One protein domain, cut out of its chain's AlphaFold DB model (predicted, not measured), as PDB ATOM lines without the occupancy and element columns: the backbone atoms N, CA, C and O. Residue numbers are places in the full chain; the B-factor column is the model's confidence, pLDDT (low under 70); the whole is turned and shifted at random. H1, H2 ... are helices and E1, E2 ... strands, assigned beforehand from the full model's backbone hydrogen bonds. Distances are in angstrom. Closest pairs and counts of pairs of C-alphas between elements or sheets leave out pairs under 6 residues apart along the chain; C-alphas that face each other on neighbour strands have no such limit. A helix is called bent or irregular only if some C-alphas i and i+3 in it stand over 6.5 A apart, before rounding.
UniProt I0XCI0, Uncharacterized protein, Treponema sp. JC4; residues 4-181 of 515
ATOM      1  N   TYR A   4     102.097 105.306 117.142       84.69
ATOM      2  CA  TYR A   4     103.215 105.168 118.055       84.69
ATOM      3  C   TYR A   4     103.696 103.716 118.135       84.69
ATOM      4  O   TYR A   4     102.894 102.793 118.252       84.69
ATOM      5  N   LEU A   5     105.010 103.499 118.099       90.31
ATOM      6  CA  LEU A   5     105.623 102.177 118.226       90.31
ATOM      7  C   LEU A   5     106.907 102.280 119.048       90.31
ATOM      8  O   LEU A   5     107.713 103.184 118.844       90.31
ATOM      9  N   GLY A   6     107.147 101.323 119.936       90.88
ATOM     10  CA  GLY A   6     108.367 101.296 120.725       90.88
ATOM     11  C   GLY A   6     108.734  99.920 121.249       90.88
ATOM     12  O   GLY A   6     107.992  98.944 121.128       90.88
ATOM     13  N   PHE A   7     109.911  99.859 121.860       93.56
ATOM     14  CA  PHE A   7     110.330  98.719 122.655       93.56
ATOM     15  C   PHE A   7     111.002  99.148 123.959       93.56
ATOM     16  O   PHE A   7     111.598 100.224 124.073       93.56
ATOM     17  N   ILE A   8     110.910  98.268 124.951       91.88
ATOM     18  CA  ILE A   8     111.623  98.363 126.219       91.88
ATOM     19  C   ILE A   8     112.661  97.251 126.266       91.88
ATOM     20  O   ILE A   8     112.327  96.097 126.012       91.88
ATOM     21  N   LEU A   9     113.898  97.582 126.625       93.19
ATOM     22  CA  LEU A   9     114.992  96.634 126.811       93.19
ATOM     23  C   LEU A   9     115.308  96.478 128.304       93.19
ATOM     24  O   LEU A   9     115.577  97.461 129.000       93.19
ATOM     25  N   SER A  10     115.290  95.239 128.788       91.69
ATOM     26  CA  SER A  10     115.710  94.879 130.140       91.69
ATOM     27  C   SER A  10     117.202  95.134 130.321       91.69
ATOM     28  O   SER A  10     118.012  94.768 129.475       91.69
ATOM     29  N   ASN A  11     117.578  95.656 131.487       91.12
ATOM     30  CA  ASN A  11     118.970  95.812 131.903       91.12
ATOM     31  C   ASN A  11     119.738  94.476 132.002       91.12
ATOM     32  O   ASN A  11     120.947  94.486 132.201       91.12
ATOM     33  N   SER A  12     119.078  93.323 131.861       92.25
ATOM     34  CA  SER A  12     119.730  92.005 131.833       92.25
ATOM     35  C   SER A  12     120.403  91.670 130.495       92.25
ATOM     36  O   SER A  12     121.087  90.647 130.405       92.25
ATOM     37  N   VAL A  13     120.221  92.500 129.461       95.44
ATOM     38  CA  VAL A  13     120.893  92.339 128.165       95.44
ATOM     39  C   VAL A  13     122.358  92.747 128.295       95.44
ATOM     40  O   VAL A  13     122.688  93.841 128.758       95.44
ATOM     41  N   THR A  14     123.250  91.839 127.912       95.62
ATOM     42  CA  THR A  14     124.690  92.108 127.833       95.62
ATOM     43  C   THR A  14     125.044  92.847 126.542       95.62
ATOM     44  O   THR A  14     124.292  92.815 125.570       95.62
ATOM     45  N   GLN A  15     126.210  93.499 126.513       95.69
ATOM     46  CA  GLN A  15     126.710  94.135 125.290       95.69
ATOM     47  C   GLN A  15     126.873  93.113 124.154       95.69
ATOM     48  O   GLN A  15     126.475  93.408 123.036       95.69
ATOM     49  N   ASP A  16     127.372  91.907 124.443       96.81
ATOM     50  CA  ASP A  16     127.583  90.863 123.430       96.81
ATOM     51  C   ASP A  16     126.258  90.393 122.802       96.81
ATOM     52  O   ASP A  16     126.136  90.354 121.579       96.81
ATOM     53  N   GLU A  17     125.235  90.119 123.625       97.38
ATOM     54  CA  GLU A  17     123.883  89.777 123.138       97.38
ATOM     55  C   GLU A  17     123.285  90.905 122.288       97.38
ATOM     56  O   GLU A  17     122.609  90.660 121.288       97.38
ATOM     57  N   TRP A  18     123.515  92.158 122.690       97.25
ATOM     58  CA  TRP A  18     123.011  93.317 121.969       97.25
ATOM     59  C   TRP A  18     123.722  93.537 120.635       97.25
ATOM     60  O   TRP A  18     123.052  93.852 119.655       97.25
ATOM     61  N   GLU A  19     125.042  93.359 120.569       97.31
ATOM     62  CA  GLU A  19     125.797  93.519 119.324       97.31
ATOM     63  C   GLU A  19     125.381  92.499 118.263       97.31
ATOM     64  O   GLU A  19     125.185  92.885 117.111       97.31
ATOM     65  N   GLU A  20     125.157  91.240 118.650       96.88
ATOM     66  CA  GLU A  20     124.668  90.199 117.737       96.88
ATOM     67  C   GLU A  20     123.316  90.589 117.114       96.88
ATOM     68  O   GLU A  20     123.114  90.516 115.896       96.88
ATOM     69  N   VAL A  21     122.391  91.077 117.945       97.56
ATOM     70  CA  VAL A  21     121.084  91.556 117.485       97.56
ATOM     71  C   VAL A  21     121.242  92.803 116.625       97.56
ATOM     72  O   VAL A  21     120.673  92.866 115.535       97.56
ATOM     73  N   TYR A  22     122.036  93.777 117.065       98.06
ATOM     74  CA  TYR A  22     122.270  95.029 116.358       98.06
ATOM     75  C   TYR A  22     122.787  94.788 114.933       98.06
ATOM     76  O   TYR A  22     122.218  95.337 113.986       98.06
ATOM     77  N   GLU A  23     123.796  93.932 114.749       97.62
ATOM     78  CA  GLU A  23     124.359  93.634 113.426       97.62
ATOM     79  C   GLU A  23     123.298  93.074 112.474       97.62
ATOM     80  O   GLU A  23     123.203  93.483 111.311       97.62
ATOM     81  N   LYS A  24     122.426  92.198 112.983       98.00
ATOM     82  CA  LYS A  24     121.330  91.656 112.184       98.00
ATOM     83  C   LYS A  24     120.223  92.684 111.936       98.00
ATOM     84  O   LYS A  24     119.678  92.701 110.835       98.00
ATOM     85  N   THR A  25     119.926  93.583 112.880       98.00
ATOM     86  CA  THR A  25     118.971  94.687 112.644       98.00
ATOM     87  C   THR A  25     119.465  95.654 111.571       98.00
ATOM     88  O   THR A  25     118.664  96.086 110.751       98.00
ATOM     89  N   LEU A  26     120.771  95.942 111.514       98.06
ATOM     90  CA  LEU A  26     121.371  96.768 110.467       98.06
ATOM     91  C   LEU A  26     121.222  96.107 109.090       98.06
ATOM     92  O   LEU A  26     120.797  96.753 108.133       98.06
ATOM     93  N   PHE A  27     121.519  94.807 108.999       97.69
ATOM     94  CA  PHE A  27     121.280  94.030 107.780       97.69
ATOM     95  C   PHE A  27     119.805  94.079 107.357       97.69
ATOM     96  O   PHE A  27     119.501  94.328 106.191       97.69
ATOM     97  N   LEU A  28     118.881  93.866 108.297       98.12
ATOM     98  CA  LEU A  28     117.448  93.907 108.021       98.12
ATOM     99  C   LEU A  28     116.983  95.304 107.606       98.12
ATOM    100  O   LEU A  28     116.195  95.398 106.674       98.12
ATOM    101  N   ALA A  29     117.488  96.371 108.226       97.56
ATOM    102  CA  ALA A  29     117.152  97.744 107.863       97.56
ATOM    103  C   ALA A  29     117.498  98.044 106.393       97.56
ATOM    104  O   ALA A  29     116.664  98.592 105.673       97.56
ATOM    105  N   ASP A  30     118.670  97.607 105.917       96.56
ATOM    106  CA  ASP A  30     119.032  97.690 104.493       96.56
ATOM    107  C   ASP A  30     118.089  96.854 103.605       96.56
ATOM    108  O   ASP A  30     117.556  97.355 102.613       96.56
ATOM    109  N   LYS A  31     117.831  95.585 103.960       97.19
ATOM    110  CA  LYS A  31     117.003  94.672 103.141       97.19
ATOM    111  C   LYS A  31     115.531  95.048 103.073       97.19
ATOM    112  O   LYS A  31     114.908  94.893 102.024       97.19
ATOM    113  N   LEU A  32     114.987  95.551 104.170       96.06
ATOM    114  CA  LEU A  32     113.626  96.068 104.255       96.06
ATOM    115  C   LEU A  32     113.484  97.401 103.505       96.06
ATOM    116  O   LEU A  32     112.368  97.833 103.229       96.06
ATOM    117  N   GLY A  33     114.597  98.023 103.107       95.38
ATOM    118  CA  GLY A  33     114.592  99.274 102.369       95.38
ATOM    119  C   GLY A  33     114.289 100.467 103.262       95.38
ATOM    120  O   GLY A  33     113.689 101.424 102.788       95.38
ATOM    121  N   LEU A  34     114.693 100.435 104.535       96.56
ATOM    122  CA  LEU A  34     114.763 101.661 105.323       96.56
ATOM    123  C   LEU A  34     115.825 102.591 104.722       96.56
ATOM    124  O   LEU A  34     116.825 102.154 104.142       96.56
ATOM    125  N   ALA A  35     115.592 103.886 104.876       96.31
ATOM    126  CA  ALA A  35     116.441 104.944 104.371       96.31
ATOM    127  C   ALA A  35     116.775 105.963 105.457       96.31
ATOM    128  O   ALA A  35     115.931 106.346 106.271       96.31
ATOM    129  N   ASP A  36     118.014 106.433 105.422       95.38
ATOM    130  CA  ASP A  36     118.480 107.602 106.156       95.38
ATOM    131  C   ASP A  36     118.564 108.806 105.216       95.38
ATOM    132  O   ASP A  36     118.481 108.668 103.998       95.38
ATOM    133  N   TRP A  37     118.754 109.985 105.787       94.06
ATOM    134  CA  TRP A  37     119.049 111.215 105.080       94.06
ATOM    135  C   TRP A  37     120.478 111.656 105.391       94.06
ATOM    136  O   TRP A  37     120.831 111.910 106.550       94.06
ATOM    137  N   ASP A  38     121.298 111.762 104.348       93.25
ATOM    138  CA  ASP A  38     122.717 112.079 104.480       93.25
ATOM    139  C   ASP A  38     123.189 113.007 103.349       93.25
ATOM    140  O   ASP A  38     122.452 113.354 102.419       93.25
ATOM    141  N   ARG A  39     124.434 113.460 103.468       93.38
ATOM    142  CA  ARG A  39     125.105 114.336 102.521       93.38
ATOM    143  C   ARG A  39     126.070 113.544 101.651       93.38
ATOM    144  O   ARG A  39     126.944 112.838 102.149       93.38
ATOM    145  N   PHE A  40     125.985 113.772 100.350       93.62
ATOM    146  CA  PHE A  40     126.752 113.070  99.331       93.62
ATOM    147  C   PHE A  40     127.643 114.023  98.544       93.62
ATOM    148  O   PHE A  40     127.429 115.239  98.508       93.62
ATOM    149  N   TYR A  41     128.669 113.446  97.924       94.69
ATOM    150  CA  TYR A  41     129.561 114.135  97.006       94.69
ATOM    151  C   TYR A  41     129.742 113.278  95.758       94.69
ATOM    152  O   TYR A  41     130.301 112.185  95.832       94.69
ATOM    153  N   TYR A  42     129.271 113.773  94.617       95.88
ATOM    154  CA  TYR A  42     129.312 113.059  93.346       95.88
ATOM    155  C   TYR A  42     129.777 113.997  92.237       95.88
ATOM    156  O   TYR A  42     129.252 115.098  92.099       95.88
ATOM    157  N   LYS A  43     130.806 113.588  91.484       94.19
ATOM    158  CA  LYS A  43     131.423 114.379  90.396       94.19
ATOM    159  C   LYS A  43     131.749 115.834  90.762       94.19
ATOM    160  O   LYS A  43     131.605 116.740  89.955       94.19
ATOM    161  N   GLY A  44     132.207 116.065  91.988       92.75
ATOM    162  CA  GLY A  44     132.543 117.411  92.445       92.75
ATOM    163  C   GLY A  44     131.396 118.146  93.147       92.75
ATOM    164  O   GLY A  44     131.635 119.169  93.782       92.75
ATOM    165  N   ILE A  45     130.171 117.620  93.087       93.75
ATOM    166  CA  ILE A  45     128.944 118.299  93.508       93.75
ATOM    167  C   ILE A  45     128.433 117.710  94.819       93.75
ATOM    168  O   ILE A  45     128.275 116.497  94.968       93.75
ATOM    169  N   ARG A  46     128.148 118.594  95.778       94.44
ATOM    170  CA  ARG A  46     127.655 118.240  97.111       94.44
ATOM    171  C   ARG A  46     126.142 118.405  97.176       94.44
ATOM    172  O   ARG A  46     125.666 119.509  96.948       94.44
ATOM    173  N   HIS A  47     125.419 117.363  97.571       93.25
ATOM    174  CA  HIS A  47     123.955 117.368  97.677       93.25
ATOM    175  C   HIS A  47     123.482 116.537  98.882       93.25
ATOM    176  O   HIS A  47     124.280 115.831  99.500       93.25
ATOM    177  N   TYR A  48     122.200 116.642  99.234       94.88
ATOM    178  CA  TYR A  48     121.557 115.800 100.248       94.88
ATOM    179  C   TYR A  48     120.526 114.886  99.594       94.88
ATOM    180  O   TYR A  48     119.871 115.288  98.633       94.88
ATOM    181  N   GLY A  49     120.354 113.686 100.135       95.38
ATOM    182  CA  GLY A  49     119.348 112.753  99.648       95.38
ATOM    183  C   GLY A  49     119.095 111.608 100.613       95.38
ATOM    184  O   GLY A  49     119.860 111.382 101.556       95.38
ATOM    185  N   TYR A  50     118.012 110.877 100.356       96.25
ATOM    186  CA  TYR A  50     117.755 109.613 101.030       96.25
ATOM    187  C   TYR A  50     118.730 108.552 100.535       96.25
ATOM    188  O   TYR A  50     118.930 108.418  99.333       96.25
ATOM    189  N   CYS A  51     119.302 107.771 101.439       95.44
ATOM    190  CA  CYS A  51     120.207 106.674 101.122       95.44
ATOM    191  C   CYS A  51     119.823 105.424 101.898       95.44
ATOM    192  O   CYS A  51     119.177 105.501 102.942       95.44
ATOM    193  N   LYS A  52     120.272 104.265 101.422       95.06
ATOM    194  CA  LYS A  52     120.129 103.024 102.184       95.06
ATOM    195  C   LYS A  52     120.813 103.137 103.544       95.06
ATOM    196  O   LYS A  52     121.864 103.775 103.671       95.06
ATOM    197  N   VAL A  53     120.208 102.512 104.548       96.06
ATOM    198  CA  VAL A  53     120.752 102.478 105.907       96.06
ATOM    199  C   VAL A  53     122.133 101.817 105.913       96.06
ATOM    200  O   VAL A  53     122.368 100.796 105.274       96.06
ATOM    201  N   ARG A  54     123.054 102.418 106.668       95.38
ATOM    202  CA  ARG A  54     124.405 101.916 106.935       95.38
ATOM    203  C   ARG A  54     124.804 102.267 108.362       95.38
ATOM    204  O   ARG A  54     124.243 103.196 108.947       95.38
ATOM    205  N   GLU A  55     125.798 101.563 108.896       96.44
ATOM    206  CA  GLU A  55     126.413 101.969 110.159       96.44
ATOM    207  C   GLU A  55     127.088 103.337 110.001       96.44
ATOM    208  O   GLU A  55     127.783 103.613 109.020       96.44
ATOM    209  N   GLN A  56     126.866 104.191 110.989       94.12
ATOM    210  CA  GLN A  56     127.482 105.493 111.164       94.12
ATOM    211  C   GLN A  56     128.240 105.517 112.481       94.12
ATOM    212  O   GLN A  56     127.961 104.743 113.398       94.12
ATOM    213  N   SER A  57     129.189 106.441 112.579       91.94
ATOM    214  CA  SER A  57     129.931 106.674 113.808       91.94
ATOM    215  C   SER A  57     130.102 108.162 114.061       91.94
ATOM    216  O   SER A  57     130.591 108.867 113.174       91.94
ATOM    217  N   ASN A  58     129.805 108.609 115.278       86.56
ATOM    218  CA  ASN A  58     130.155 109.950 115.742       86.56
ATOM    219  C   ASN A  58     131.271 109.870 116.780       86.56
ATOM    220  O   ASN A  58     131.325 108.946 117.590       86.56
ATOM    221  N   LYS A  59     132.179 110.848 116.734       80.69
ATOM    222  CA  LYS A  59     133.227 111.039 117.737       80.69
ATOM    223  C   LYS A  59     132.871 112.242 118.593       80.69
ATOM    224  O   LYS A  59     133.200 113.362 118.215       80.69
ATOM    225  N   ASP A  60     132.275 111.991 119.752       70.06
ATOM    226  CA  ASP A  60     131.959 113.026 120.735       70.06
ATOM    227  C   ASP A  60     132.830 112.838 121.978       70.06
ATOM    228  O   ASP A  60     132.877 111.764 122.574       70.06
ATOM    229  N   PHE A  61     133.577 113.881 122.358       66.75
ATOM    230  CA  PHE A  61     134.434 113.897 123.556       66.75
ATOM    231  C   PHE A  61     135.372 112.676 123.703       66.75
ATOM    232  O   PHE A  61     135.659 112.225 124.809       66.75
ATOM    233  N   GLY A  62     135.864 112.130 122.584       71.38
ATOM    234  CA  GLY A  62     136.764 110.969 122.561       71.38
ATOM    235  C   GLY A  62     136.068 109.604 122.635       71.38
ATOM    236  O   GLY A  62     136.748 108.587 122.507       71.38
ATOM    237  N   LYS A  63     134.738 109.563 122.775       76.38
ATOM    238  CA  LYS A  63     133.930 108.345 122.651       76.38
ATOM    239  C   LYS A  63     133.458 108.183 121.208       76.38
ATOM    240  O   LYS A  63     133.039 109.149 120.573       76.38
ATOM    241  N   ILE A  64     133.578 106.965 120.684       83.81
ATOM    242  CA  ILE A  64     133.017 106.587 119.384       83.81
ATOM    243  C   ILE A  64     131.658 105.959 119.668       83.81
ATOM    244  O   ILE A  64     131.602 104.898 120.280       83.81
ATOM    245  N   GLU A  65     130.587 106.609 119.228       88.81
ATOM    246  CA  GLU A  65     129.250 106.017 119.220       88.81
ATOM    247  C   GLU A  65     128.955 105.492 117.824       88.81
ATOM    248  O   GLU A  65     128.978 106.270 116.866       88.81
ATOM    249  N   ARG A  66     128.657 104.197 117.708       94.81
ATOM    250  CA  ARG A  66     128.218 103.578 116.458       94.81
ATOM    251  C   ARG A  66     126.714 103.383 116.482       94.81
ATOM    252  O   ARG A  66     126.125 103.054 117.511       94.81
ATOM    253  N   TYR A  67     126.070 103.621 115.352       95.88
ATOM    254  CA  TYR A  67     124.623 103.512 115.244       95.88
ATOM    255  C   TYR A  67     124.184 103.349 113.800       95.88
ATOM    256  O   TYR A  67     124.891 103.726 112.869       95.88
ATOM    257  N   TRP A  68     122.956 102.889 113.622       96.62
ATOM    258  CA  TRP A  68     122.218 103.107 112.391       96.62
ATOM    259  C   TRP A  68     120.974 103.934 112.695       96.62
ATOM    260  O   TRP A  68     120.451 103.935 113.814       96.62
ATOM    261  N   LYS A  69     120.530 104.706 111.707       95.38
ATOM    262  CA  LYS A  69     119.315 105.508 111.803       95.38
ATOM    263  C   LYS A  69     118.534 105.443 110.503       95.38
ATOM    264  O   LYS A  69     119.117 105.178 109.457       95.38
ATOM    265  N   ALA A  70     117.236 105.681 110.592       95.38
ATOM    266  CA  ALA A  70     116.341 105.769 109.453       95.38
ATOM    267  C   ALA A  70     115.285 106.848 109.708       95.38
ATOM    268  O   ALA A  70     114.895 107.091 110.848       95.38
ATOM    269  N   CYS A  71     114.840 107.502 108.645       92.69
ATOM    270  CA  CYS A  71     113.757 108.488 108.667       92.69
ATOM    271  C   CYS A  71     112.833 108.369 107.453       92.69
ATOM    272  O   CYS A  71     111.907 109.164 107.308       92.69
ATOM    273  N   ALA A  72     113.083 107.412 106.560       93.12
ATOM    274  CA  ALA A  72     112.263 107.190 105.387       93.12
ATOM    275  C   ALA A  72     112.294 105.732 104.935       93.12
ATOM    276  O   ALA A  72     113.123 104.948 105.391       93.12
ATOM    277  N   ASP A  73     111.385 105.362 104.041       92.88
ATOM    278  CA  ASP A  73     111.510 104.140 103.257       92.88
ATOM    279  C   ASP A  73     112.120 104.485 101.886       92.88
ATOM    280  O   ASP A  73     111.750 105.467 101.250       92.88
ATOM    281  N   TYR A  74     113.088 103.709 101.413       93.69
ATOM    282  CA  TYR A  74     113.864 104.026 100.211       93.69
ATOM    283  C   TYR A  74     113.058 103.859  98.915       93.69
ATOM    284  O   TYR A  74     113.440 104.386  97.871       93.69
ATOM    285  N   LYS A  75     111.961 103.092  98.939       89.62
ATOM    286  CA  LYS A  75     111.210 102.722  97.731       89.62
ATOM    287  C   LYS A  75     110.092 103.711  97.411       89.62
ATOM    288  O   LYS A  75     109.945 104.107  96.262       89.62
ATOM    289  N   HIS A  76     109.305 104.063  98.415       87.69
ATOM    290  CA  HIS A  76     108.131 104.928  98.359       87.69
ATOM    291  C   HIS A  76     108.413 106.318  98.938       87.69
ATOM    292  O   HIS A  76     107.593 107.224  98.792       87.69
ATOM    293  N   LEU A  77     109.574 106.500  99.578       89.00
ATOM    294  CA  LEU A  77     110.043 107.763 100.137       89.00
ATOM    295  C   LEU A  77     109.011 108.440 101.042       89.00
ATOM    296  O   LEU A  77     108.884 109.675 101.048       89.00
ATOM    297  N   ARG A  78     108.271 107.619 101.792       87.31
ATOM    298  CA  ARG A  78     107.504 108.049 102.954       87.31
ATOM    299  C   ARG A  78     108.476 108.306 104.080       87.31
ATOM    300  O   ARG A  78     109.493 107.633 104.183       87.31
ATOM    301  N   THR A  79     108.167 109.298 104.900       86.06
ATOM    302  CA  THR A  79     109.084 109.825 105.911       86.06
ATOM    303  C   THR A  79     108.468 109.737 107.301       86.06
ATOM    304  O   THR A  79     107.251 109.856 107.444       86.06
ATOM    305  N   SER A  80     109.311 109.590 108.316       84.69
ATOM    306  CA  SER A  80     108.981 109.670 109.739       84.69
ATOM    307  C   SER A  80     110.008 110.535 110.464       84.69
ATOM    308  O   SER A  80     110.977 111.013 109.867       84.69
ATOM    309  N   GLU A  81     109.835 110.696 111.774       84.62
ATOM    310  CA  GLU A  81     110.945 111.122 112.621       84.62
ATOM    311  C   GLU A  81     112.115 110.130 112.540       84.62
ATOM    312  O   GLU A  81     111.957 108.975 112.125       84.62
ATOM    313  N   TYR A  82     113.307 110.596 112.921       88.38
ATOM    314  CA  TYR A  82     114.491 109.746 112.944       88.38
ATOM    315  C   TYR A  82     114.371 108.689 114.038       88.38
ATOM    316  O   TYR A  82     114.433 108.998 115.228       88.38
ATOM    317  N   PHE A  83     114.340 107.428 113.629       92.12
ATOM    318  CA  PHE A  83     114.631 106.314 114.511       92.12
ATOM    319  C   PHE A  83     116.141 106.055 114.515       92.12
ATOM    320  O   PHE A  83     116.754 105.954 113.453       92.12
ATOM    321  N   ARG A  84     116.757 105.944 115.700       93.12
ATOM    322  CA  ARG A  84     118.195 105.658 115.867       93.12
ATOM    323  C   ARG A  84     118.423 104.519 116.855       93.12
ATOM    324  O   ARG A  84     118.066 104.636 118.037       93.12
ATOM    325  N   LEU A  85     119.127 103.488 116.389       95.06
ATOM    326  CA  LEU A  85     119.588 102.358 117.189       95.06
ATOM    327  C   LEU A  85     121.108 102.421 117.360       95.06
ATOM    328  O   LEU A  85     121.840 102.453 116.376       95.06
ATOM    329  N   ASN A  86     121.579 102.450 118.606       94.81
ATOM    330  CA  ASN A  86     123.010 102.463 118.914       94.81
ATOM    331  C   ASN A  86     123.546 101.036 119.036       94.81
ATOM    332  O   ASN A  86     122.855 100.164 119.567       94.81
ATOM    333  N   ARG A  87     124.789 100.827 118.603       95.62
ATOM    334  CA  ARG A  87     125.515  99.569 118.787       95.62
ATOM    335  C   ARG A  87     125.953  99.387 120.233       95.62
ATOM    336  O   ARG A  87     125.905  98.282 120.756       95.62
ATOM    337  N   GLU A  88     126.375 100.458 120.890       93.00
ATOM    338  CA  GLU A  88     126.765 100.424 122.295       93.00
ATOM    339  C   GLU A  88     125.552 100.620 123.216       93.00
ATOM    340  O   GLU A  88     124.779 101.576 123.070       93.00
ATOM    341  N   LEU A  89     125.405  99.735 124.204       91.88
ATOM    342  CA  LEU A  89     124.530  99.968 125.348       91.88
ATOM    343  C   LEU A  89     125.143 101.047 126.263       91.88
ATOM    344  O   LEU A  89     126.367 101.192 126.328       91.88
ATOM    345  N   PRO A  90     124.325 101.798 127.022       87.62
ATOM    346  CA  PRO A  90     124.838 102.749 128.010       87.62
ATOM    347  C   PRO A  90     125.820 102.094 129.004       87.62
ATOM    348  O   PRO A  90     125.557 100.992 129.477       87.62
ATOM    349  N   GLU A  91     126.898 102.788 129.403       80.88
ATOM    350  CA  GLU A  91     127.984 102.240 130.260       80.88
ATOM    351  C   GLU A  91     127.496 101.569 131.557       80.88
ATOM    352  O   GLU A  91     128.117 100.637 132.060       80.88
ATOM    353  N   ASN A  92     126.360 102.016 132.096       81.19
ATOM    354  CA  ASN A  92     125.757 101.478 133.312       81.19
ATOM    355  C   ASN A  92     124.476 100.675 133.051       81.19
ATOM    356  O   ASN A  92     123.698 100.483 133.983       81.19
ATOM    357  N   HIS A  93     124.242 100.194 131.830       86.06
ATOM    358  CA  HIS A  93     123.027  99.460 131.481       86.06
ATOM    359  C   HIS A  93     122.916  98.135 132.242       86.06
ATOM    360  O   HIS A  93     121.917  97.931 132.921       86.06
ATOM    361  N   TYR A  94     123.951  97.288 132.199       89.75
ATOM    362  CA  TYR A  94     123.843  95.895 132.635       89.75
ATOM    363  C   TYR A  94     123.522  95.718 134.133       89.75
ATOM    364  O   TYR A  94     124.120  96.351 135.016       89.75
ATOM    365  N   ASP A  95     122.584  94.817 134.406       86.62
ATOM    366  CA  ASP A  95     122.192  94.300 135.710       86.62
ATOM    367  C   ASP A  95     121.680  92.859 135.560       86.62
ATOM    368  O   ASP A  95     120.578  92.613 135.074       86.62
ATOM    369  N   LYS A  96     122.471  91.895 136.041       87.56
ATOM    370  CA  LYS A  96     122.143  90.461 135.989       87.56
ATOM    371  C   LYS A  96     120.854  90.076 136.726       87.56
ATOM    372  O   LYS A  96     120.350  88.982 136.505       87.56
ATOM    373  N   ASN A  97     120.372  90.921 137.641       84.38
ATOM    374  CA  ASN A  97     119.163  90.671 138.426       84.38
ATOM    375  C   ASN A  97     117.935  91.398 137.855       84.38
ATOM    376  O   ASN A  97     116.869  91.363 138.473       84.38
ATOM    377  N   ALA A  98     118.074  92.091 136.722       84.38
ATOM    378  CA  ALA A  98     116.962  92.785 136.102       84.38
ATOM    379  C   ALA A  98     115.905  91.783 135.621       84.38
ATOM    380  O   ALA A  98     116.219  90.775 134.989       84.38
ATOM    381  N   GLY A  99     114.643  92.079 135.928       83.00
ATOM    382  CA  GLY A  99     113.507  91.288 135.467       83.00
ATOM    383  C   GLY A  99     113.231  91.460 133.967       83.00
ATOM    384  O   GLY A  99     113.892  92.257 133.288       83.00
ATOM    385  N   PRO A 100     112.231  90.742 133.435       89.38
ATOM    386  CA  PRO A 100     111.858  90.843 132.031       89.38
ATOM    387  C   PRO A 100     111.317  92.234 131.685       89.38
ATOM    388  O   PRO A 100     110.768  92.949 132.530       89.38
ATOM    389  N   ALA A 101     111.450  92.615 130.415       90.31
ATOM    390  CA  ALA A 101     111.109  93.953 129.936       90.31
ATOM    391  C   ALA A 101     109.623  94.302 130.136       90.31
ATOM    392  O   ALA A 101     109.303  95.461 130.405       90.31
ATOM    393  N   ILE A 102     108.737  93.299 130.103       87.12
ATOM    394  CA  ILE A 102     107.282  93.443 130.273       87.12
ATOM    395  C   ILE A 102     106.881  94.145 131.588       87.12
ATOM    396  O   ILE A 102     105.886  94.866 131.630       87.12
ATOM    397  N   LEU A 103     107.692  94.035 132.650       81.56
ATOM    398  CA  LEU A 103     107.443  94.703 133.938       81.56
ATOM    399  C   LEU A 103     107.474  96.240 133.853       81.56
ATOM    400  O   LEU A 103     107.059  96.928 134.785       81.56
ATOM    401  N   ASN A 104     107.960  96.793 132.741       77.56
ATOM    402  CA  ASN A 104     108.160  98.225 132.558       77.56
ATOM    403  C   ASN A 104     107.085  98.895 131.687       77.56
ATOM    404  O   ASN A 104     107.142 100.106 131.487       77.56
ATOM    405  N   ILE A 105     106.093  98.159 131.185       72.81
ATOM    406  CA  ILE A 105     105.053  98.690 130.282       72.81
ATOM    407  C   ILE A 105     104.175  99.756 130.928       72.81
ATOM    408  O   ILE A 105     103.616 100.580 130.215       72.81
ATOM    409  N   ASN A 106     104.046  99.780 132.258       59.59
ATOM    410  CA  ASN A 106     103.077 100.655 132.902       59.59
ATOM    411  C   ASN A 106     103.419 101.016 134.354       59.59
ATOM    412  O   ASN A 106     103.993 100.228 135.105       59.59
ATOM    413  N   ASN A 107     102.968 102.200 134.782       48.84
ATOM    414  CA  ASN A 107     103.015 102.668 136.176       48.84
ATOM    415  C   ASN A 107     102.057 101.912 137.124       48.84
ATOM    416  O   ASN A 107     102.025 102.224 138.311       48.84
ATOM    417  N   TYR A 108     101.291 100.936 136.619       43.38
ATOM    418  CA  TYR A 108     100.369 100.106 137.406       43.38
ATOM    419  C   TYR A 108     101.079  99.218 138.426       43.38
ATOM    420  O   TYR A 108     100.525  98.932 139.487       43.38
ATOM    421  N   PHE A 109     102.316  98.808 138.147       49.22
ATOM    422  CA  PHE A 109     103.108  98.121 139.153       49.22
ATOM    423  C   PHE A 109     103.611  99.138 140.167       49.22
ATOM    424  O   PHE A 109     104.319 100.091 139.826       49.22
ATOM    425  N   SER A 110     103.244  98.918 141.432       43.34
ATOM    426  CA  SER A 110     103.816  99.665 142.548       43.34
ATOM    427  C   SER A 110     105.348  99.696 142.423       43.34
ATOM    428  O   SER A 110     105.961  98.739 141.940       43.34
ATOM    429  N   GLN A 111     105.989 100.775 142.891       47.62
ATOM    430  CA  GLN A 111     107.460 100.901 142.908       47.62
ATOM    431  C   GLN A 111     108.173  99.690 143.542       47.62
ATOM    432  O   GLN A 111     109.363  99.509 143.328       47.62
ATOM    433  N   LYS A 112     107.447  98.853 144.294       44.03
ATOM    434  CA  LYS A 112     107.917  97.611 144.904       44.03
ATOM    435  C   LYS A 112     108.360  96.541 143.889       44.03
ATOM    436  O   LYS A 112     109.176  95.703 144.258       44.03
ATOM    437  N   TYR A 113     107.825  96.555 142.662       46.56
ATOM    438  CA  TYR A 113     108.106  95.542 141.626       46.56
ATOM    439  C   TYR A 113     108.821  96.086 140.387       46.56
ATOM    440  O   TYR A 113     109.379  95.301 139.619       46.56
ATOM    441  N   LYS A 114     108.866  97.417 140.209       50.41
ATOM    442  CA  LYS A 114     109.941  98.026 139.414       50.41
ATOM    443  C   LYS A 114     111.244  97.570 140.063       50.41
ATOM    444  O   LYS A 114     111.302  97.501 141.291       50.41
ATOM    445  N   SER A 115     112.210  97.139 139.256       46.41
ATOM    446  CA  SER A 115     113.392  96.440 139.756       46.41
ATOM    447  C   SER A 115     113.967  97.138 140.994       46.41
ATOM    448  O   SER A 115     113.983  98.364 141.107       46.41
ATOM    449  N   THR A 116     114.480  96.358 141.946       43.69
ATOM    450  CA  THR A 116     115.258  96.903 143.076       43.69
ATOM    451  C   THR A 116     116.454  97.737 142.602       43.69
ATOM    452  O   THR A 116     117.082  98.448 143.391       43.69
ATOM    453  N   THR A 117     116.769  97.678 141.309       49.44
ATOM    454  CA  THR A 117     117.738  98.525 140.651       49.44
ATOM    455  C   THR A 117     117.166  99.883 140.268       49.44
ATOM    456  O   THR A 117     116.247 100.021 139.475       49.44
ATOM    457  N   LYS A 118     117.811 100.935 140.784       57.12
ATOM    458  CA  LYS A 118     117.577 102.348 140.427       57.12
ATOM    459  C   LYS A 118     117.918 102.685 138.960       57.12
ATOM    460  O   LYS A 118     118.066 103.858 138.633       57.12
ATOM    461  N   LYS A 119     118.153 101.681 138.111       65.69
ATOM    462  CA  LYS A 119     118.556 101.850 136.716       65.69
ATOM    463  C   LYS A 119     117.303 101.774 135.860       65.69
ATOM    464  O   LYS A 119     116.605 100.767 135.892       65.69
ATOM    465  N   GLU A 120     117.019 102.836 135.119       71.19
ATOM    466  CA  GLU A 120     115.901 102.819 134.185       71.19
ATOM    467  C   GLU A 120     116.208 101.884 133.002       71.19
ATOM    468  O   GLU A 120     117.353 101.849 132.526       71.19
ATOM    469  N   PRO A 121     115.211 101.114 132.531       78.56
ATOM    470  CA  PRO A 121     115.354 100.325 131.316       78.56
ATOM    471  C   PRO A 121     115.520 101.246 130.109       78.56
ATOM    472  O   PRO A 121     114.995 102.363 130.078       78.56
ATOM    473  N   LEU A 122     116.212 100.760 129.080       79.31
ATOM    474  CA  LEU A 122     116.319 101.504 127.831       79.31
ATOM    475  C   LEU A 122     114.969 101.444 127.106       79.31
ATOM    476  O   LEU A 122     114.458 100.359 126.835       79.31
ATOM    477  N   ARG A 123     114.412 102.610 126.778       82.94
ATOM    478  CA  ARG A 123     113.211 102.748 125.948       82.94
ATOM    479  C   ARG A 123     113.572 103.395 124.625       82.94
ATOM    480  O   ARG A 123     114.371 104.336 124.587       82.94
ATOM    481  N   LYS A 124     112.995 102.876 123.550       83.25
ATOM    482  CA  LYS A 124     113.134 103.428 122.206       83.25
ATOM    483  C   LYS A 124     111.782 103.441 121.536       83.25
ATOM    484  O   LYS A 124     111.056 102.456 121.585       83.25
ATOM    485  N   GLU A 125     111.473 104.574 120.933       83.38
ATOM    486  CA  GLU A 125     110.143 104.910 120.453       83.38
ATOM    487  C   GLU A 125     110.286 105.587 119.092       83.38
ATOM    488  O   GLU A 125     111.303 106.226 118.809       83.38
ATOM    489  N   THR A 126     109.284 105.402 118.245       77.38
ATOM    490  CA  THR A 126     109.157 106.063 116.954       77.38
ATOM    491  C   THR A 126     107.702 106.433 116.720       77.38
ATOM    492  O   THR A 126     106.787 105.637 116.941       77.38
ATOM    493  N   GLU A 127     107.500 107.642 116.216       81.44
ATOM    494  CA  GLU A 127     106.197 108.158 115.827       81.44
ATOM    495  C   GLU A 127     106.192 108.403 114.315       81.44
ATOM    496  O   GLU A 127     107.141 108.936 113.733       81.44
ATOM    497  N   SER A 128     105.132 107.959 113.646       75.12
ATOM    498  CA  SER A 128     105.007 108.122 112.200       75.12
ATOM    499  C   SER A 128     103.548 108.181 111.782       75.12
ATOM    500  O   SER A 128     102.703 107.451 112.298       75.12
ATOM    501  N   MET A 129     103.258 109.028 110.797       70.62
ATOM    502  CA  MET A 129     101.979 109.014 110.079       70.62
ATOM    503  C   MET A 129     102.000 108.044 108.884       70.62
ATOM    504  O   MET A 129     100.958 107.761 108.301       70.62
ATOM    505  N   ALA A 130     103.174 107.527 108.506       79.50
ATOM    506  CA  ALA A 130     103.337 106.589 107.404       79.50
ATOM    507  C   ALA A 130     103.284 105.141 107.908       79.50
ATOM    508  O   ALA A 130     104.246 104.643 108.498       79.50
ATOM    509  N   LYS A 131     102.175 104.451 107.614       83.25
ATOM    510  CA  LYS A 131     101.946 103.051 108.001       83.25
ATOM    511  C   LYS A 131     103.051 102.106 107.517       83.25
ATOM    512  O   LYS A 131     103.555 101.320 108.307       83.25
ATOM    513  N   ILE A 132     103.505 102.258 106.271       87.19
ATOM    514  CA  ILE A 132     104.573 101.411 105.721       87.19
ATOM    515  C   ILE A 132     105.867 101.481 106.538       87.19
ATOM    516  O   ILE A 132     106.494 100.458 106.773       87.19
ATOM    517  N   LEU A 133     106.245 102.662 107.036       88.12
ATOM    518  CA  LEU A 133     107.421 102.806 107.894       88.12
ATOM    519  C   LEU A 133     107.242 102.103 109.239       88.12
ATOM    520  O   LEU A 133     108.177 101.469 109.721       88.12
ATOM    521  N   GLN A 134     106.043 102.184 109.819       88.44
ATOM    522  CA  GLN A 134     105.737 101.479 111.062       88.44
ATOM    523  C   GLN A 134     105.825  99.962 110.890       88.44
ATOM    524  O   GLN A 134     106.393  99.293 111.748       88.44
ATOM    525  N   ASP A 135     105.357  99.424 109.763       92.31
ATOM    526  CA  ASP A 135     105.459  97.990 109.470       92.31
ATOM    527  C   ASP A 135     106.922  97.536 109.342       92.31
ATOM    528  O   ASP A 135     107.296  96.478 109.851       92.31
ATOM    529  N   LEU A 136     107.780  98.365 108.732       95.00
ATOM    530  CA  LEU A 136     109.218  98.095 108.619       95.00
ATOM    531  C   LEU A 136     109.917  98.112 109.988       95.00
ATOM    532  O   LEU A 136     110.732  97.231 110.268       95.00
ATOM    533  N   TYR A 137     109.599  99.077 110.858       95.38
ATOM    534  CA  TYR A 137     110.145  99.111 112.220       95.38
ATOM    535  C   TYR A 137     109.621  97.958 113.079       95.38
ATOM    536  O   TYR A 137     110.407  97.313 113.775       95.38
ATOM    537  N   LEU A 138     108.329  97.632 112.985       96.50
ATOM    538  CA  LEU A 138     107.735  96.503 113.696       96.50
ATOM    539  C   LEU A 138     108.374  95.176 113.268       96.50
ATOM    540  O   LEU A 138     108.664  94.350 114.126       96.50
ATOM    541  N   ALA A 139     108.692  94.997 111.981       97.88
ATOM    542  CA  ALA A 139     109.418  93.824 111.481       97.88
ATOM    543  C   ALA A 139     110.788  93.656 112.158       97.88
ATOM    544  O   ALA A 139     111.150  92.553 112.581       97.88
ATOM    545  N   ILE A 140     111.526  94.757 112.332       97.88
ATOM    546  CA  ILE A 140     112.793  94.763 113.075       97.88
ATOM    547  C   ILE A 140     112.551  94.445 114.556       97.88
ATOM    548  O   ILE A 140     113.278  93.634 115.128       97.88
ATOM    549  N   PHE A 141     111.523  95.022 115.181       97.56
ATOM    550  CA  PHE A 141     111.235  94.801 116.601       97.56
ATOM    551  C   PHE A 141     110.800  93.357 116.881       97.56
ATOM    552  O   PHE A 141     111.281  92.764 117.847       97.56
ATOM    553  N   CYS A 142     109.981  92.746 116.018       98.19
ATOM    554  CA  CYS A 142     109.621  91.327 116.096       98.19
ATOM    555  C   CYS A 142     110.861  90.427 116.001       98.19
ATOM    556  O   CYS A 142     110.990  89.473 116.770       98.19
ATOM    557  N   PHE A 143     111.808  90.747 115.113       98.50
ATOM    558  CA  PHE A 143     113.090  90.044 115.062       98.50
ATOM    559  C   PHE A 143     113.872  90.178 116.376       98.50
ATOM    560  O   PHE A 143     114.343  89.171 116.911       98.50
ATOM    561  N   MET A 144     113.974  91.393 116.922       98.25
ATOM    562  CA  MET A 144     114.661  91.633 118.193       98.25
ATOM    563  C   MET A 144     114.018  90.836 119.338       98.25
ATOM    564  O   MET A 144     114.741  90.205 120.106       98.25
ATOM    565  N   GLU A 145     112.683  90.793 119.427       97.50
ATOM    566  CA  GLU A 145     111.954  89.974 120.415       97.50
ATOM    567  C   GLU A 145     112.208  88.488 120.248       97.50
ATOM    568  O   GLU A 145     112.461  87.801 121.232       97.50
ATOM    569  N   SER A 146     112.268  87.985 119.019       97.25
ATOM    570  CA  SER A 146     112.564  86.573 118.807       97.25
ATOM    571  C   SER A 146     113.964  86.171 119.291       97.25
ATOM    572  O   SER A 146     114.159  85.010 119.653       97.25
ATOM    573  N   ARG A 147     114.940  87.089 119.278       97.12
ATOM    574  CA  ARG A 147     116.325  86.819 119.705       97.12
ATOM    575  C   ARG A 147     116.555  87.102 121.189       97.12
ATOM    576  O   ARG A 147     117.180  86.292 121.866       97.12
ATOM    577  N   LEU A 148     116.009  88.203 121.702       96.81
ATOM    578  CA  LEU A 148     116.178  88.635 123.095       96.81
ATOM    579  C   LEU A 148     115.090  88.109 124.040       96.81
ATOM    580  O   LEU A 148     115.246  88.214 125.258       96.81
ATOM    581  N   LYS A 149     114.014  87.529 123.500       95.12
ATOM    582  CA  LYS A 149     112.906  86.913 124.240       95.12
ATOM    583  C   LYS A 149     112.349  87.864 125.305       95.12
ATOM    584  O   LYS A 149     112.086  89.027 125.018       95.12
ATOM    585  N   GLU A 150     112.217  87.410 126.549       93.06
ATOM    586  CA  GLU A 150     111.673  88.175 127.671       93.06
ATOM    587  C   GLU A 150     112.479  89.433 128.036       93.06
ATOM    588  O   GLU A 150     111.998  90.288 128.791       93.06
ATOM    589  N   LYS A 151     113.707  89.571 127.516       94.75
ATOM    590  CA  LYS A 151     114.566  90.732 127.768       94.75
ATOM    591  C   LYS A 151     114.195  91.952 126.930       94.75
ATOM    592  O   LYS A 151     114.714  93.033 127.202       94.75
ATOM    593  N   ILE A 152     113.299  91.825 125.956       95.12
ATOM    594  CA  ILE A 152     112.743  92.954 125.211       95.12
ATOM    595  C   ILE A 152     111.220  92.852 125.170       95.12
ATOM    596  O   ILE A 152     110.648  91.768 125.216       95.12
ATOM    597  N   PHE A 153     110.547  93.995 125.118       92.69
ATOM    598  CA  PHE A 153     109.100  94.044 124.999       92.69
ATOM    599  C   PHE A 153     108.681  95.111 123.995       92.69
ATOM    600  O   PHE A 153     109.098  96.257 124.131       92.69
ATOM    601  N   ILE A 154     107.847  94.740 123.025       93.62
ATOM    602  CA  ILE A 154     107.336  95.622 121.966       93.62
ATOM    603  C   ILE A 154     105.971  96.173 122.387       93.62
ATOM    604  O   ILE A 154     105.130  95.413 122.857       93.62
ATOM    605  N   TYR A 155     105.736  97.471 122.205       90.00
ATOM    606  CA  TYR A 155     104.484  98.137 122.571       90.00
ATOM    607  C   TYR A 155     104.134  99.273 121.605       90.00
ATOM    608  O   TYR A 155     104.972  99.721 120.826       90.00
ATOM    609  N   GLY A 156     102.893  99.750 121.684       88.75
ATOM    610  CA  GLY A 156     102.392 100.890 120.923       88.75
ATOM    611  C   GLY A 156     101.047 100.606 120.264       88.75
ATOM    612  O   GLY A 156     100.342  99.679 120.661       88.75
ATOM    613  N   ASP A 157     100.710 101.398 119.254       89.12
ATOM    614  CA  ASP A 157      99.486 101.302 118.460       89.12
ATOM    615  C   ASP A 157      99.611 100.177 117.417       89.12
ATOM    616  O   ASP A 157      99.660 100.413 116.208       89.12
ATOM    617  N   ILE A 158      99.716  98.937 117.901       91.44
ATOM    618  CA  ILE A 158      99.901  97.731 117.085       91.44
ATOM    619  C   ILE A 158      98.784  96.716 117.301       91.44
ATOM    620  O   ILE A 158      98.268  96.543 118.404       91.44
ATOM    621  N   SER A 159      98.436  96.001 116.234       92.06
ATOM    622  CA  SER A 159      97.498  94.880 116.266       92.06
ATOM    623  C   SER A 159      98.195  93.540 116.027       92.06
ATOM    624  O   SER A 159      99.333  93.465 115.556       92.06
ATOM    625  N   TYR A 160      97.478  92.447 116.298       93.31
ATOM    626  CA  TYR A 160      97.921  91.096 115.948       93.31
ATOM    627  C   TYR A 160      98.250  90.961 114.451       93.31
ATOM    628  O   TYR A 160      99.284  90.399 114.094       93.31
ATOM    629  N   ARG A 161      97.411  91.535 113.575       93.56
ATOM    630  CA  ARG A 161      97.601  91.490 112.117       93.56
ATOM    631  C   ARG A 161      98.857  92.241 111.677       93.56
ATOM    632  O   ARG A 161      99.536  91.801 110.754       93.56
ATOM    633  N   ASP A 162      99.185  93.348 112.341       94.31
ATOM    634  CA  ASP A 162     100.422  94.083 112.056       94.31
ATOM    635  C   ASP A 162     101.652  93.228 112.372       94.31
ATOM    636  O   ASP A 162     102.605  93.208 111.597       94.31
ATOM    637  N   CYS A 163     101.606  92.460 113.466       96.75
ATOM    638  CA  CYS A 163     102.672  91.524 113.818       96.75
ATOM    639  C   CYS A 163     102.796  90.371 112.807       96.75
ATOM    640  O   CYS A 163     103.916  89.973 112.499       96.75
ATOM    641  N   GLU A 164     101.687  89.853 112.261       96.56
ATOM    642  CA  GLU A 164     101.723  88.850 111.180       96.56
ATOM    643  C   GLU A 164     102.436  89.394 109.938       96.56
ATOM    644  O   GLU A 164     103.388  88.785 109.454       96.56
ATOM    645  N   ILE A 165     102.036  90.584 109.477       96.12
ATOM    646  CA  ILE A 165     102.651  91.244 108.319       96.12
ATOM    647  C   ILE A 165     104.147  91.484 108.569       96.12
ATOM    648  O   ILE A 165     104.979  91.173 107.718       96.12
ATOM    649  N   ALA A 166     104.501  91.999 109.746       97.25
ATOM    650  CA  ALA A 166     105.877  92.285 110.136       97.25
ATOM    651  C   ALA A 166     106.766  91.025 110.159       97.25
ATOM    652  O   ALA A 166     107.885  91.037 109.635       97.25
ATOM    653  N   VAL A 167     106.261  89.922 110.718       98.06
ATOM    654  CA  VAL A 167     106.958  88.626 110.741       98.06
ATOM    655  C   VAL A 167     107.133  88.071 109.326       98.06
ATOM    656  O   VAL A 167     108.236  87.651 108.963       98.06
ATOM    657  N   ASP A 168     106.099  88.140 108.487       97.75
ATOM    658  CA  ASP A 168     106.179  87.719 107.085       97.75
ATOM    659  C   ASP A 168     107.182  88.559 106.282       97.75
ATOM    660  O   ASP A 168     107.871  88.046 105.396       97.75
ATOM    661  N   MET A 169     107.293  89.857 106.577       96.94
ATOM    662  CA  MET A 169     108.266  90.744 105.940       96.94
ATOM    663  C   MET A 169     109.701  90.366 106.299       96.94
ATOM    664  O   MET A 169     110.537  90.252 105.400       96.94
ATOM    665  N   VAL A 170     109.996  90.164 107.585       97.56
ATOM    666  CA  VAL A 170     111.368  89.899 108.034       97.56
ATOM    667  C   VAL A 170     111.834  88.487 107.672       97.56
ATOM    668  O   VAL A 170     112.982  88.309 107.259       97.56
ATOM    669  N   ASN A 171     110.938  87.494 107.708       98.38
ATOM    670  CA  ASN A 171     111.250  86.101 107.374       98.38
ATOM    671  C   ASN A 171     111.675  85.890 105.914       98.38
ATOM    672  O   ASN A 171     112.326  84.893 105.613       98.38
ATOM    673  N   LYS A 172     111.405  86.842 105.011       97.81
ATOM    674  CA  LYS A 172     111.940  86.827 103.634       97.81
ATOM    675  C   LYS A 172     113.465  86.946 103.576       97.81
ATOM    676  O   LYS A 172     114.057  86.608 102.555       97.81
ATOM    677  N   TYR A 173     114.092  87.453 104.638       97.69
ATOM    678  CA  TYR A 173     115.523  87.764 104.684       97.69
ATOM    679  C   TYR A 173     116.283  87.019 105.788       97.69
ATOM    680  O   TYR A 173     117.499  87.184 105.912       97.69
ATOM    681  N   LEU A 174     115.592  86.227 106.609       96.38
ATOM    682  CA  LEU A 174     116.197  85.461 107.693       96.38
ATOM    683  C   LEU A 174     116.449  84.018 107.260       96.38
ATOM    684  O   LEU A 174     115.586  83.375 106.675       96.38
ATOM    685  N   GLU A 175     117.630  83.505 107.597       94.62
ATOM    686  CA  GLU A 175     117.951  82.080 107.449       94.62
ATOM    687  C   GLU A 175     117.158  81.241 108.459       94.62
ATOM    688  O   GLU A 175     116.610  80.196 108.118       94.62
ATOM    689  N   GLU A 176     117.051  81.743 109.692       95.25
ATOM    690  CA  GLU A 176     116.237  81.160 110.754       95.25
ATOM    691  C   GLU A 176     114.962  81.992 110.953       95.25
ATOM    692  O   GLU A 176     115.039  83.099 111.515       95.25
ATOM    693  N   PRO A 177     113.796  81.493 110.500       97.12
ATOM    694  CA  PRO A 177     112.549  82.236 110.585       97.12
ATOM    695  C   PRO A 177     112.121  82.446 112.039       97.12
ATOM    696  O   PRO A 177     112.408  81.640 112.926       97.12
ATOM    697  N   ILE A 178     111.397  83.533 112.271       98.00
ATOM    698  CA  ILE A 178     110.809  83.881 113.562       98.00
ATOM    699  C   ILE A 178     109.310  83.600 113.564       98.00
ATOM    700  O   ILE A 178     108.653  83.642 112.522       98.00
ATOM    701  N   GLY A 179     108.771  83.327 114.749       96.56
ATOM    702  CA  GLY A 179     107.330  83.296 114.978       96.56
ATOM    703  C   GLY A 179     106.789  84.659 115.409       96.56
ATOM    704  O   GLY A 179     107.539  85.617 115.594       96.56
ATOM    705  N   LEU A 180     105.478  84.712 115.633       96.94
ATOM    706  CA  LEU A 180     104.814  85.869 116.235       96.94
ATOM    707  C   LEU A 180     105.400  86.208 117.614       96.94
ATOM    708  O   LEU A 180     105.775  85.286 118.344       96.94
ATOM    709  N   PRO A 181     105.459  87.497 117.998       95.94
ATOM    710  CA  PRO A 181     105.984  87.904 119.297       95.94
ATOM    711  C   PRO A 181     105.120  87.374 120.447       95.94
ATOM    712  O   PRO A 181     103.947  87.045 120.250       95.94
TER     713      PRO A 181
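AT A GLANCE: This is residues 4 to 181 of the 515 residues of an uncharacterized protein of Treponema sp. JC4 (UniProt I0XCI0). Two sheets stand side by side, E6 of the one next to E7 of the other, and make a twisted wall; H1 and H3 pack on it side by side, and H4 crosses H3 on the side away from the wall. The hairpins E2-E3 and E4-E5 reach away from the wall on diverging courses; residues 41 to 46, at the tip of the first, stick out at one end, and residues 107 to 112, in a loop after the short H2, stick out at the other. The printed part has 178 residues with four named helices and eight named strands, in the order E1 H1 E2 E3 E4 E5 E6 H2 E7 H3 E8 H4, and its class is mixed, helices and strands. One sheet runs E7, E1, E8, and the other is a branched sheet of E2 to E6, both antiparallel throughout. The whole is compact, with a radius of gyration of the C-alphas of 17.1 A and spans of 61 by 44 by 31 A.

IN THESE COORDINATES: E1, residues 4 to 9, begins at C-alpha 4, (103.215, 105.168, 118.055). H1, residues 15 to 31, is 24.2 A long. E2, residues 34 to 42, is 22.0 A long and bends by 70 degrees at residue 39; E3, residues 45 to 52, is 19.7 A long and bends by 67 degrees at residue 48. E4 is residues 56 to 60. E5, residues 63 to 73, is the longest strand at 29.9 A and begins at C-alpha 63, (133.930, 108.345, 122.651). E6, residues 79 to 86, is 20.4 A long. H2 is residues 101 to 104, and E7, residues 122 to 128, is 20.4 A long. H3, residues 131 to 151, is 26.5 A long, with a kink of 65 degrees near residue 145; it is irregular, with C-alphas 147 and 150 9.3 A apart. E8 is residues 152 to 156. H4, residues 160 to 171, is 16.6 A long and ends at C-alpha 171, (111.250, 86.101, 107.374).

HOW THE PARTS SIT: H3 is the hub, touching three helices. It touches H1 at a shallow tilt of 25 degrees, opposite ways, closest at the C-alphas of Thr 25 and Ile 140, 6.2 A. With residues 135 to 143 alone it touches H4, about perpendicular at 82 degrees, closest at the C-alphas of Ala 139 and Ala 166, 4.1 A. H3 is on the sheet E7 E1 E8 at a height of 8.2 A, along the strands, and the two form two layers, a helix on one face of a sheet; H2 is on the opposite face. E7, H3 and E8 form a split strand-helix-strand unit, two strands running the same way with E1 between them, and its crossover is right-handed. N 7 and O 124 are 2.9 A apart between E1 and E7, and N 6 and O 155 are 2.8 A apart between E1 and E8. The closest C-alphas of E6 and E7 are those of Ser 80 and Ser 128, 4.9 A apart. E4, E5 and E6 form a meander, each strand the antiparallel neighbour of the one before, with N 58 and O 65 at 2.9 A and N 70 and O 83 at 2.9 A. On one side of E5 lie E2 and E4, on the other side E6; N 35 and O 72 of E2 and E5 are 2.7 A apart. In the hairpin E2 and E3, N 40 and O 47 are 2.8 A apart. H1 is on this strongly twisted sheet at a height of 9.6 A, over E5 and E6. In H1 and H4 every O i to N i+4 pair is within hydrogen-bond range, in H3 15 of 17, and H2 is too short for such a pair.

THE WHOLE: The C-alphas farthest apart are those of Lys 43 and Lys 112, 61.7 A. Without the stretches that stand free, residues 41 to 46 and 107 to 112, the body spans 49 by 44 by 31 A. The printed part has no cut. The links E6 to H2 and H2 to E7 are long, with 14 and 17 residues; the others are tight. The mean pLDDT of the printed part is 88.2, and residue 61 and residues 106 to 119 are under 70.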